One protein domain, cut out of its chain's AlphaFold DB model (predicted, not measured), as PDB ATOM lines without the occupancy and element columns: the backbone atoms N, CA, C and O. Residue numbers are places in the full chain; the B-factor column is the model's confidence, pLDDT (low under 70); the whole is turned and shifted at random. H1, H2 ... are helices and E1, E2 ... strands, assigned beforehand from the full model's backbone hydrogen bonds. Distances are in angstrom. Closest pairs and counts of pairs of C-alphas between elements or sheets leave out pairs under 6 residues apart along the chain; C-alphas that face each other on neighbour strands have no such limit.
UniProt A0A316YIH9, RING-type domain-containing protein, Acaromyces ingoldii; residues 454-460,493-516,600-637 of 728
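Overview. This is residues 454 to 460, 493 to 516 and 600 to 637 of the 728 residues of the protein "RING-type domain-containing protein" of Acaromyces ingoldii (UniProt A0A316YIH9). A strongly twisted sheet of four strands curls round the short helix H1, and residues 622 to 637, mostly helix H2, stick out from this body as an arm. The printed part has 69 residues, with E1, E2, H1, E3, E4 and H2 in chain order; the sheet, E2 E1 E4 E3, is antiparallel, the class mixed. The whole is loose, radius of gyration of the C-alphas 15.7 A, spanning 50 by 24 by 19 A.

Along the chain. E1, residues 494 to 498, begins at C-alpha (-36.692, -7.966, -7.658). E2 is residues 503 to 505, E3 600 to 606, 18.1 A, and E4 613 to 619, 18.7 A. H1 is residues 506 to 512; H2, 625 to 637, 17.7 A, ends at (-63.410, 22.140, 3.713).

Arrangement. Within hydrogen-bond range are N 603 and O 616, 2.9 A, in hairpin E3 and E4; N 498 and O 615, 2.9 A, between antiparallel E1 and E4; N 495 and O 504, 2.8 A, in hairpin E1 and E2. H1 is on the sheet; its closest C-alphas to E1 are Leu 506 and Val 495, 6.3 A. H2 is not on it. In H1 and H2 every O i to N i+4 pair is within range.

Size, cuts and confidence. Cuts leave C-alphas 460 and 493 11.4 A apart, 516 and 600 18.5 A. Residues 514 to 516 and 624 are under pLDDT 70.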
ATOM      1  N   SER A 454     -27.209  -5.031  -7.961       89.00
ATOM      2  CA  SER A 454     -26.497  -3.806  -7.579       89.00
ATOM      3  C   SER A 454     -25.237  -4.155  -6.775       89.00
ATOM      4  O   SER A 454     -25.332  -4.885  -5.783       89.00
ATOM      5  N   PRO A 455     -24.060  -3.600  -7.127       81.06
ATOM      6  CA  PRO A 455     -22.798  -3.917  -6.453       81.06
ATOM      7  C   PRO A 455     -22.779  -3.498  -4.976       81.06
ATOM      8  O   PRO A 455     -22.086  -4.115  -4.171       81.06
ATOM      9  N   ALA A 456     -23.564  -2.480  -4.612       84.88
ATOM     10  CA  ALA A 456     -23.690  -1.985  -3.243       84.88
ATOM     11  C   ALA A 456     -24.841  -2.644  -2.460       84.88
ATOM     12  O   ALA A 456     -25.056  -2.319  -1.294       84.88
ATOM     13  N   CYS A 457     -25.610  -3.551  -3.075       86.06
ATOM     14  CA  CYS A 457     -26.724  -4.207  -2.398       86.06
ATOM     15  C   CYS A 457     -26.201  -5.134  -1.304       86.06
ATOM     16  O   CYS A 457     -25.615  -6.177  -1.604       86.06
ATOM     17  N   LEU A 458     -26.468  -4.796  -0.045       85.62
ATOM     18  CA  LEU A 458     -26.308  -5.732   1.062       85.62
ATOM     19  C   LEU A 458     -27.395  -6.823   0.979       85.62
ATOM     20  O   LEU A 458     -28.500  -6.543   0.505       85.62
ATOM     21  N   PRO A 459     -27.088  -8.072   1.365       84.19
ATOM     22  CA  PRO A 459     -28.059  -9.153   1.353       84.19
ATOM     23  C   PRO A 459     -29.126  -8.915   2.425       84.19
ATOM     24  O   PRO A 459     -28.784  -8.564   3.551       84.19
ATOM     25  N   ARG A 460     -30.400  -9.139   2.092       83.81
ATOM     26  CA  ARG A 460     -31.506  -9.159   3.062       83.81
ATOM     27  C   ARG A 460     -31.901 -10.605   3.323       83.81
ATOM     28  O   ARG A 460     -32.492 -11.253   2.460       83.81
ATOM     29  N   GLU A 493     -39.205  -8.036  -3.639       83.25
ATOM     30  CA  GLU A 493     -39.497  -8.207  -5.061       83.25
ATOM     31  C   GLU A 493     -38.397  -7.561  -5.922       83.25
ATOM     32  O   GLU A 493     -38.136  -6.356  -5.871       83.25
ATOM     33  N   LEU A 494     -37.719  -8.394  -6.715       91.62
ATOM     34  CA  LEU A 494     -36.692  -7.966  -7.658       91.62
ATOM     35  C   LEU A 494     -37.336  -7.430  -8.942       91.62
ATOM     36  O   LEU A 494     -37.970  -8.174  -9.688       91.62
ATOM     37  N   VAL A 495     -37.089  -6.161  -9.249       92.31
ATOM     38  CA  VAL A 495     -37.466  -5.518 -10.511       92.31
ATOM     39  C   VAL A 495     -36.462  -5.910 -11.593       92.31
ATOM     40  O   VAL A 495     -35.261  -5.686 -11.439       92.31
ATOM     41  N   SER A 496     -36.933  -6.487 -12.700       95.50
ATOM     42  CA  SER A 496     -36.082  -6.786 -13.857       95.50
ATOM     43  C   SER A 496     -36.030  -5.594 -14.811       95.50
ATOM     44  O   SER A 496     -37.064  -5.081 -15.231       95.50
ATOM     45  N   LEU A 497     -34.819  -5.164 -15.152       95.69
ATOM     46  CA  LEU A 497     -34.560  -4.067 -16.078       95.69
ATOM     47  C   LEU A 497     -34.422  -4.576 -17.517       95.69
ATOM     48  O   LEU A 497     -33.743  -5.571 -17.757       95.69
ATOM     49  N   LEU A 498     -34.989  -3.884 -18.502       96.12
ATOM     50  CA  LEU A 498     -34.860  -4.215 -19.928       96.12
ATOM     51  C   LEU A 498     -34.132  -3.095 -20.683       96.12
ATOM     52  O   LEU A 498     -34.466  -1.943 -20.472       96.12
ATOM     53  N   PRO A 499     -33.174  -3.376 -21.583       94.69
ATOM     54  CA  PRO A 499     -32.852  -4.687 -22.145       94.69
ATOM     55  C   PRO A 499     -31.785  -5.467 -21.360       94.69
ATOM     56  O   PRO A 499     -31.542  -6.629 -21.675       94.69
ATOM     57  N   CYS A 500     -31.139  -4.863 -20.357       94.69
ATOM     58  CA  CYS A 500     -29.954  -5.437 -19.707       94.69
ATOM     59  C   CYS A 500     -30.228  -6.653 -18.800       94.69
ATOM     60  O   CYS A 500     -29.291  -7.352 -18.433       94.69
ATOM     61  N   ARG A 501     -31.492  -6.928 -18.460       95.25
ATOM     62  CA  ARG A 501     -31.979  -8.053 -17.639       95.25
ATOM     63  C   ARG A 501     -31.447  -8.115 -16.207       95.25
ATOM     64  O   ARG A 501     -31.698  -9.108 -15.525       95.25
ATOM     65  N   HIS A 502     -30.797  -7.059 -15.721       93.81
ATOM     66  CA  HIS A 502     -30.415  -6.961 -14.315       93.81
ATOM     67  C   HIS A 502     -31.657  -6.939 -13.422       93.81
ATOM     68  O   HIS A 502     -32.643  -6.268 -13.726       93.81
ATOM     69  N   LYS A 503     -31.607  -7.682 -12.321       94.69
ATOM     70  CA  LYS A 503     -32.653  -7.794 -11.308       94.69
ATOM     71  C   LYS A 503     -32.242  -6.997 -10.079       94.69
ATOM     72  O   LYS A 503     -31.244  -7.318  -9.442       94.69
ATOM     73  N   LEU A 504     -32.995  -5.956  -9.740       92.44
ATOM     74  CA  LEU A 504     -32.672  -5.002  -8.677       92.44
ATOM     75  C   LEU A 504     -33.784  -4.943  -7.635       92.44
ATOM     76  O   LEU A 504     -34.954  -4.945  -7.998       92.44
ATOM     77  N   HIS A 505     -33.444  -4.849  -6.349       91.38
ATOM     78  CA  HIS A 505     -34.452  -4.492  -5.349       91.38
ATOM     79  C   HIS A 505     -34.964  -3.084  -5.651       91.38
ATOM     80  O   HIS A 505     -34.180  -2.212  -6.046       91.38
ATOM     81  N   LEU A 506     -36.256  -2.846  -5.428       89.56
ATOM     82  CA  LEU A 506     -36.864  -1.536  -5.654       89.56
ATOM     83  C   LEU A 506     -36.138  -0.430  -4.868       89.56
ATOM     84  O   LEU A 506     -35.843   0.624  -5.429       89.56
ATOM     85  N   ASP A 507     -35.756  -0.704  -3.619       86.25
ATOM     86  CA  ASP A 507     -34.995   0.223  -2.772       86.25
ATOM     87  C   ASP A 507     -33.608   0.532  -3.343       86.25
ATOM     88  O   ASP A 507     -33.175   1.684  -3.374       86.25
ATOM     89  N   CYS A 508     -32.904  -0.487  -3.844       89.62
ATOM     90  CA  CYS A 508     -31.593  -0.312  -4.469       89.62
ATOM     91  C   CYS A 508     -31.692   0.518  -5.753       89.62
ATOM     92  O   CYS A 508     -30.830   1.354  -6.022       89.62
ATOM     93  N   LEU A 509     -32.754   0.316  -6.535       90.25
ATOM     94  CA  LEU A 509     -33.020   1.121  -7.721       90.25
ATOM     95  C   LEU A 509     -33.319   2.579  -7.331       90.25
ATOM     96  O   LEU A 509     -32.689   3.489  -7.866       90.25
ATOM     97  N   CYS A 510     -34.192   2.804  -6.343       86.69
ATOM     98  CA  CYS A 510     -34.571   4.142  -5.876       86.69
ATOM     99  C   CYS A 510     -33.387   4.931  -5.293       86.69
ATOM    100  O   CYS A 510     -33.208   6.103  -5.632       86.69
ATOM    101  N   THR A 511     -32.563   4.283  -4.465       83.62
ATOM    102  CA  THR A 511     -31.362   4.885  -3.857       83.62
ATOM    103  C   THR A 511     -30.313   5.238  -4.904       83.62
ATOM    104  O   THR A 511     -29.778   6.344  -4.885       83.62
ATOM    105  N   SER A 512     -30.048   4.341  -5.861       80.62
ATOM    106  CA  SER A 512     -29.041   4.580  -6.903       80.62
ATOM    107  C   SER A 512     -29.393   5.732  -7.843       80.62
ATOM    108  O   SER A 512     -28.502   6.432  -8.318       80.62
ATOM    109  N   MET A 513     -30.683   5.955  -8.086       74.81
ATOM    110  CA  MET A 513     -31.143   6.985  -9.008       74.81
ATOM    111  C   MET A 513     -31.442   8.335  -8.354       74.81
ATOM    112  O   MET A 513     -31.838   9.248  -9.072       74.81
ATOM    113  N   ARG A 514     -31.316   8.476  -7.021       66.19
ATOM    114  CA  ARG A 514     -31.883   9.628  -6.288       66.19
ATOM    115  C   ARG A 514     -33.304   9.948  -6.781       66.19
ATOM    116  O   ARG A 514     -33.665  11.101  -6.987       66.19
ATOM    117  N   LEU A 515     -34.140   8.922  -6.970       61.38
ATOM    118  CA  LEU A 515     -35.532   9.083  -7.429       61.38
ATOM    119  C   LEU A 515     -36.417   9.857  -6.425       61.38
ATOM    120  O   LEU A 515     -37.621   9.992  -6.642       61.38
ATOM    121  N   GLU A 516     -35.838  10.364  -5.335       50.22
ATOM    122  CA  GLU A 516     -36.509  11.079  -4.253       50.22
ATOM    123  C   GLU A 516     -37.145  12.416  -4.671       50.22
ATOM    124  O   GLU A 516     -37.985  12.907  -3.925       50.22
ATOM    125  N   THR A 600     -48.791  -1.756 -12.216       91.00
ATOM    126  CA  THR A 600     -47.388  -1.409 -12.444       91.00
ATOM    127  C   THR A 600     -47.325  -0.212 -13.384       91.00
ATOM    128  O   THR A 600     -48.158  -0.042 -14.271       91.00
ATOM    129  N   VAL A 601     -46.341   0.654 -13.170       91.56
ATOM    130  CA  VAL A 601     -46.026   1.789 -14.032       91.56
ATOM    131  C   VAL A 601     -44.645   1.545 -14.607       91.56
ATOM    132  O   VAL A 601     -43.663   1.428 -13.874       91.56
ATOM    133  N   GLY A 602     -44.572   1.475 -15.930       94.19
ATOM    134  CA  GLY A 602     -43.302   1.401 -16.626       94.19
ATOM    135  C   GLY A 602     -42.582   2.750 -16.631       94.19
ATOM    136  O   GLY A 602     -43.196   3.778 -16.922       94.19
ATOM    137  N   LYS A 603     -41.292   2.760 -16.284       94.38
ATOM    138  CA  LYS A 603     -40.430   3.949 -16.311       94.38
ATOM    139  C   LYS A 603     -39.054   3.616 -16.874       94.38
ATOM    140  O   LYS A 603     -38.517   2.541 -16.623       94.38
ATOM    141  N   TRP A 604     -38.468   4.573 -17.587       95.00
ATOM    142  CA  TRP A 604     -37.054   4.529 -17.945       95.00
ATOM    143  C   TRP A 604     -36.199   4.897 -16.731       95.00
ATOM    144  O   TRP A 604     -36.478   5.865 -16.024       95.00
ATOM    145  N   VAL A 605     -35.184   4.083 -16.476       94.81
ATOM    146  CA  VAL A 605     -34.281   4.156 -15.332       94.81
ATOM    147  C   VAL A 605     -32.854   3.875 -15.781       94.81
ATOM    148  O   VAL A 605     -32.627   3.090 -16.696       94.81
ATOM    149  N   THR A 606     -31.857   4.466 -15.132       94.31
ATOM    150  CA  THR A 606     -30.458   4.108 -15.401       94.31
ATOM    151  C   THR A 606     -30.083   2.903 -14.550       94.31
ATOM    152  O   THR A 606     -30.155   2.953 -13.324       94.31
ATOM    153  N   CYS A 607     -29.672   1.802 -15.181       94.12
ATOM    154  CA  CYS A 607     -29.266   0.604 -14.458       94.12
ATOM    155  C   CYS A 607     -27.990   0.877 -13.629       94.12
ATOM    156  O   CYS A 607     -26.954   1.158 -14.225       94.12
ATOM    157  N   PRO A 608     -27.982   0.730 -12.290       90.44
ATOM    158  CA  PRO A 608     -26.778   0.935 -11.476       90.44
ATOM    159  C   PRO A 608     -25.633  -0.037 -11.791       90.44
ATOM    160  O   PRO A 608     -24.478   0.274 -11.508       90.44
ATOM    161  N   THR A 609     -25.935  -1.200 -12.376       91.31
ATOM    162  CA  THR A 609     -24.943  -2.238 -12.681       91.31
ATOM    163  C   THR A 609     -24.187  -1.944 -13.979       91.31
ATOM    164  O   THR A 609     -22.963  -1.882 -13.966       91.31
ATOM    165  N   CYS A 610     -24.891  -1.725 -15.098       93.62
ATOM    166  CA  CYS A 610     -24.260  -1.470 -16.403       93.62
ATOM    167  C   CYS A 610     -24.286  -0.006 -16.859       93.62
ATOM    168  O   CYS A 610     -23.708   0.308 -17.893       93.62
ATOM    169  N   ARG A 611     -24.947   0.886 -16.110       93.50
ATOM    170  CA  ARG A 611     -25.123   2.319 -16.422       93.50
ATOM    171  C   ARG A 611     -25.843   2.614 -17.746       93.50
ATOM    172  O   ARG A 611     -25.756   3.726 -18.249       93.50
ATOM    173  N   ILE A 612     -26.571   1.638 -18.289       94.88
ATOM    174  CA  ILE A 612     -27.395   1.790 -19.496       94.88
ATOM    175  C   ILE A 612     -28.813   2.206 -19.084       94.88
ATOM    176  O   ILE A 612     -29.318   1.742 -18.057       94.88
ATOM    177  N   GLU A 613     -29.457   3.056 -19.884       95.94
ATOM    178  CA  GLU A 613     -30.889   3.338 -19.758       95.94
ATOM    179  C   GLU A 613     -31.709   2.076 -20.035       95.94
ATOM    180  O   GLU A 613     -31.550   1.396 -21.050       95.94
ATOM    181  N   ALA A 614     -32.575   1.740 -19.094       96.38
ATOM    182  CA  ALA A 614     -33.362   0.533 -19.108       96.38
ATOM    183  C   ALA A 614     -34.801   0.829 -18.689       96.38
ATOM    184  O   ALA A 614     -35.065   1.678 -17.846       96.38
ATOM    185  N   TRP A 615     -35.744   0.111 -19.268       96.12
ATOM    186  CA  TRP A 615     -37.133   0.096 -18.858       96.12
ATOM    187  C   TRP A 615     -37.307  -0.763 -17.604       96.12
ATOM    188  O   TRP A 615     -36.796  -1.883 -17.537       96.12
ATOM    189  N   ALA A 616     -38.048  -0.250 -16.627       95.75
ATOM    190  CA  ALA A 616     -38.436  -0.949 -15.411       95.75
ATOM    191  C   ALA A 616     -39.950  -0.889 -15.229       95.75
ATOM    192  O   ALA A 616     -40.538   0.191 -15.265       95.75
ATOM    193  N   GLU A 617     -40.578  -2.031 -14.968       93.81
ATOM    194  CA  GLU A 617     -41.965  -2.084 -14.506       93.81
ATOM    195  C   GLU A 617     -41.979  -1.949 -12.982       93.81
ATOM    196  O   GLU A 617     -41.642  -2.883 -12.256       93.81
ATOM    197  N   LEU A 618     -42.311  -0.756 -12.489       91.38
ATOM    198  CA  LEU A 618     -42.325  -0.456 -11.060       91.38
ATOM    199  C   LEU A 618     -43.737  -0.654 -10.503       91.38
ATOM    200  O   LEU A 618     -44.695  -0.236 -11.152       91.38
ATOM    201  N   PRO A 619     -43.922  -1.223  -9.301       87.94
ATOM    202  CA  PRO A 619     -45.237  -1.255  -8.674       87.94
ATOM    203  C   PRO A 619     -45.745   0.179  -8.473       87.94
ATOM    204  O   PRO A 619     -45.049   1.033  -7.915       87.94
ATOM    205  N   ALA A 620     -46.960   0.460  -8.944       86.44
ATOM    206  CA  ALA A 620     -47.601   1.750  -8.760       86.44
ATOM    207  C   ALA A 620     -47.717   2.004  -7.258       86.44
ATOM    208  O   ALA A 620     -48.370   1.248  -6.528       86.44
ATOM    209  N   LYS A 621     -47.076   3.075  -6.774       76.38
ATOM    210  CA  LYS A 621     -47.268   3.520  -5.396       76.38
ATOM    211  C   LYS A 621     -48.751   3.830  -5.243       76.38
ATOM    212  O   LYS A 621     -49.237   4.828  -5.772       76.38
ATOM    213  N   ARG A 622     -49.476   2.971  -4.519       71.94
ATOM    214  CA  ARG A 622     -50.837   3.283  -4.083       71.94
ATOM    215  C   ARG A 622     -50.744   4.607  -3.349       71.94
ATOM    216  O   ARG A 622     -50.074   4.671  -2.316       71.94
ATOM    217  N   LYS A 623     -51.356   5.656  -3.913       72.12
ATOM    218  CA  LYS A 623     -51.447   6.969  -3.270       72.12
ATOM    219  C   LYS A 623     -51.854   6.704  -1.834       72.12
ATOM    220  O   LYS A 623     -52.839   6.000  -1.597       72.12
ATOM    221  N   SER A 624     -51.013   7.121  -0.885       67.62
ATOM    222  CA  SER A 624     -51.272   6.777   0.506       67.62
ATOM    223  C   SER A 624     -52.682   7.272   0.809       67.62
ATOM    224  O   SER A 624     -53.009   8.431   0.539       67.62
ATOM    225  N   LYS A 625     -53.549   6.395   1.330       74.88
ATOM    226  CA  LYS A 625     -54.925   6.783   1.679       74.88
ATOM    227  C   LYS A 625     -54.949   8.013   2.583       74.88
ATOM    228  O   LYS A 625     -55.963   8.685   2.656       74.88
ATOM    229  N   ARG A 626     -53.838   8.317   3.261       74.44
ATOM    230  CA  ARG A 626     -53.647   9.533   4.044       74.44
ATOM    231  C   ARG A 626     -53.623  10.798   3.185       74.44
ATOM    232  O   ARG A 626     -54.272  11.754   3.576       74.44
ATOM    233  N   VAL A 627     -52.940  10.805   2.040       74.62
ATOM    234  CA  VAL A 627     -52.959  11.944   1.102       74.62
ATOM    235  C   VAL A 627     -54.321  12.051   0.427       74.62
ATOM    236  O   VAL A 627     -54.857  13.147   0.326       74.62
ATOM    237  N   GLU A 628     -54.941  10.931   0.049       78.56
ATOM    238  CA  GLU A 628     -56.312  10.964  -0.481       78.56
ATOM    239  C   GLU A 628     -57.327  11.428   0.567       78.56
ATOM    240  O   GLU A 628     -58.208  12.212   0.245       78.56
ATOM    241  N   ALA A 629     -57.188  11.012   1.827       80.50
ATOM    242  CA  ALA A 629     -58.035  11.474   2.920       80.50
ATOM    243  C   ALA A 629     -57.766  12.942   3.269       80.50
ATOM    244  O   ALA A 629     -58.714  13.666   3.543       80.50
ATOM    245  N   ALA A 630     -56.511  13.400   3.238       81.31
ATOM    246  CA  ALA A 630     -56.159  14.803   3.443       81.31
ATOM    247  C   ALA A 630     -56.724  15.678   2.319       81.31
ATOM    248  O   ALA A 630     -57.394  16.665   2.603       81.31
ATOM    249  N   ARG A 631     -56.572  15.256   1.060       81.81
ATOM    250  CA  ARG A 631     -57.150  15.930  -0.105       81.81
ATOM    251  C   ARG A 631     -58.675  15.896  -0.084       81.81
ATOM    252  O   ARG A 631     -59.302  16.914  -0.333       81.81
ATOM    253  N   ALA A 632     -59.292  14.770   0.277       84.12
ATOM    254  CA  ALA A 632     -60.740  14.686   0.463       84.12
ATOM    255  C   ALA A 632     -61.215  15.599   1.604       84.12
ATOM    256  O   ALA A 632     -62.294  16.177   1.515       84.12
ATOM    257  N   LYS A 633     -60.406  15.779   2.656       87.12
ATOM    258  CA  LYS A 633     -60.693  16.694   3.766       87.12
ATOM    259  C   LYS A 633     -60.533  18.164   3.359       87.12
ATOM    260  O   LYS A 633     -61.376  18.967   3.740       87.12
ATOM    261  N   GLN A 634     -59.537  18.504   2.540       84.00
ATOM    262  CA  GLN A 634     -59.383  19.838   1.937       84.00
ATOM    263  C   GLN A 634     -60.511  20.147   0.937       84.00
ATOM    264  O   GLN A 634     -61.086  21.232   0.964       84.00
ATOM    265  N   GLN A 635     -60.912  19.173   0.114       85.62
ATOM    266  CA  GLN A 635     -62.063  19.289  -0.791       85.62
ATOM    267  C   GLN A 635     -63.392  19.396  -0.032       85.62
ATOM    268  O   GLN A 635     -64.309  20.083  -0.472       85.62
ATOM    269  N   ALA A 636     -63.513  18.743   1.127       83.19
ATOM    270  CA  ALA A 636     -64.669  18.913   2.001       83.19
ATOM    271  C   ALA A 636     -64.679  20.296   2.674       83.19
ATOM    272  O   ALA A 636     -65.743  20.894   2.785       83.19
ATOM    273  N   ALA A 637     -63.521  20.821   3.087       79.44
ATOM    274  CA  ALA A 637     -63.410  22.140   3.713       79.44
ATOM    275  C   ALA A 637     -63.725  23.286   2.734       79.44
ATOM    276  O   ALA A 637     -64.520  24.164   3.058       79.44
TER     277      ALA A 637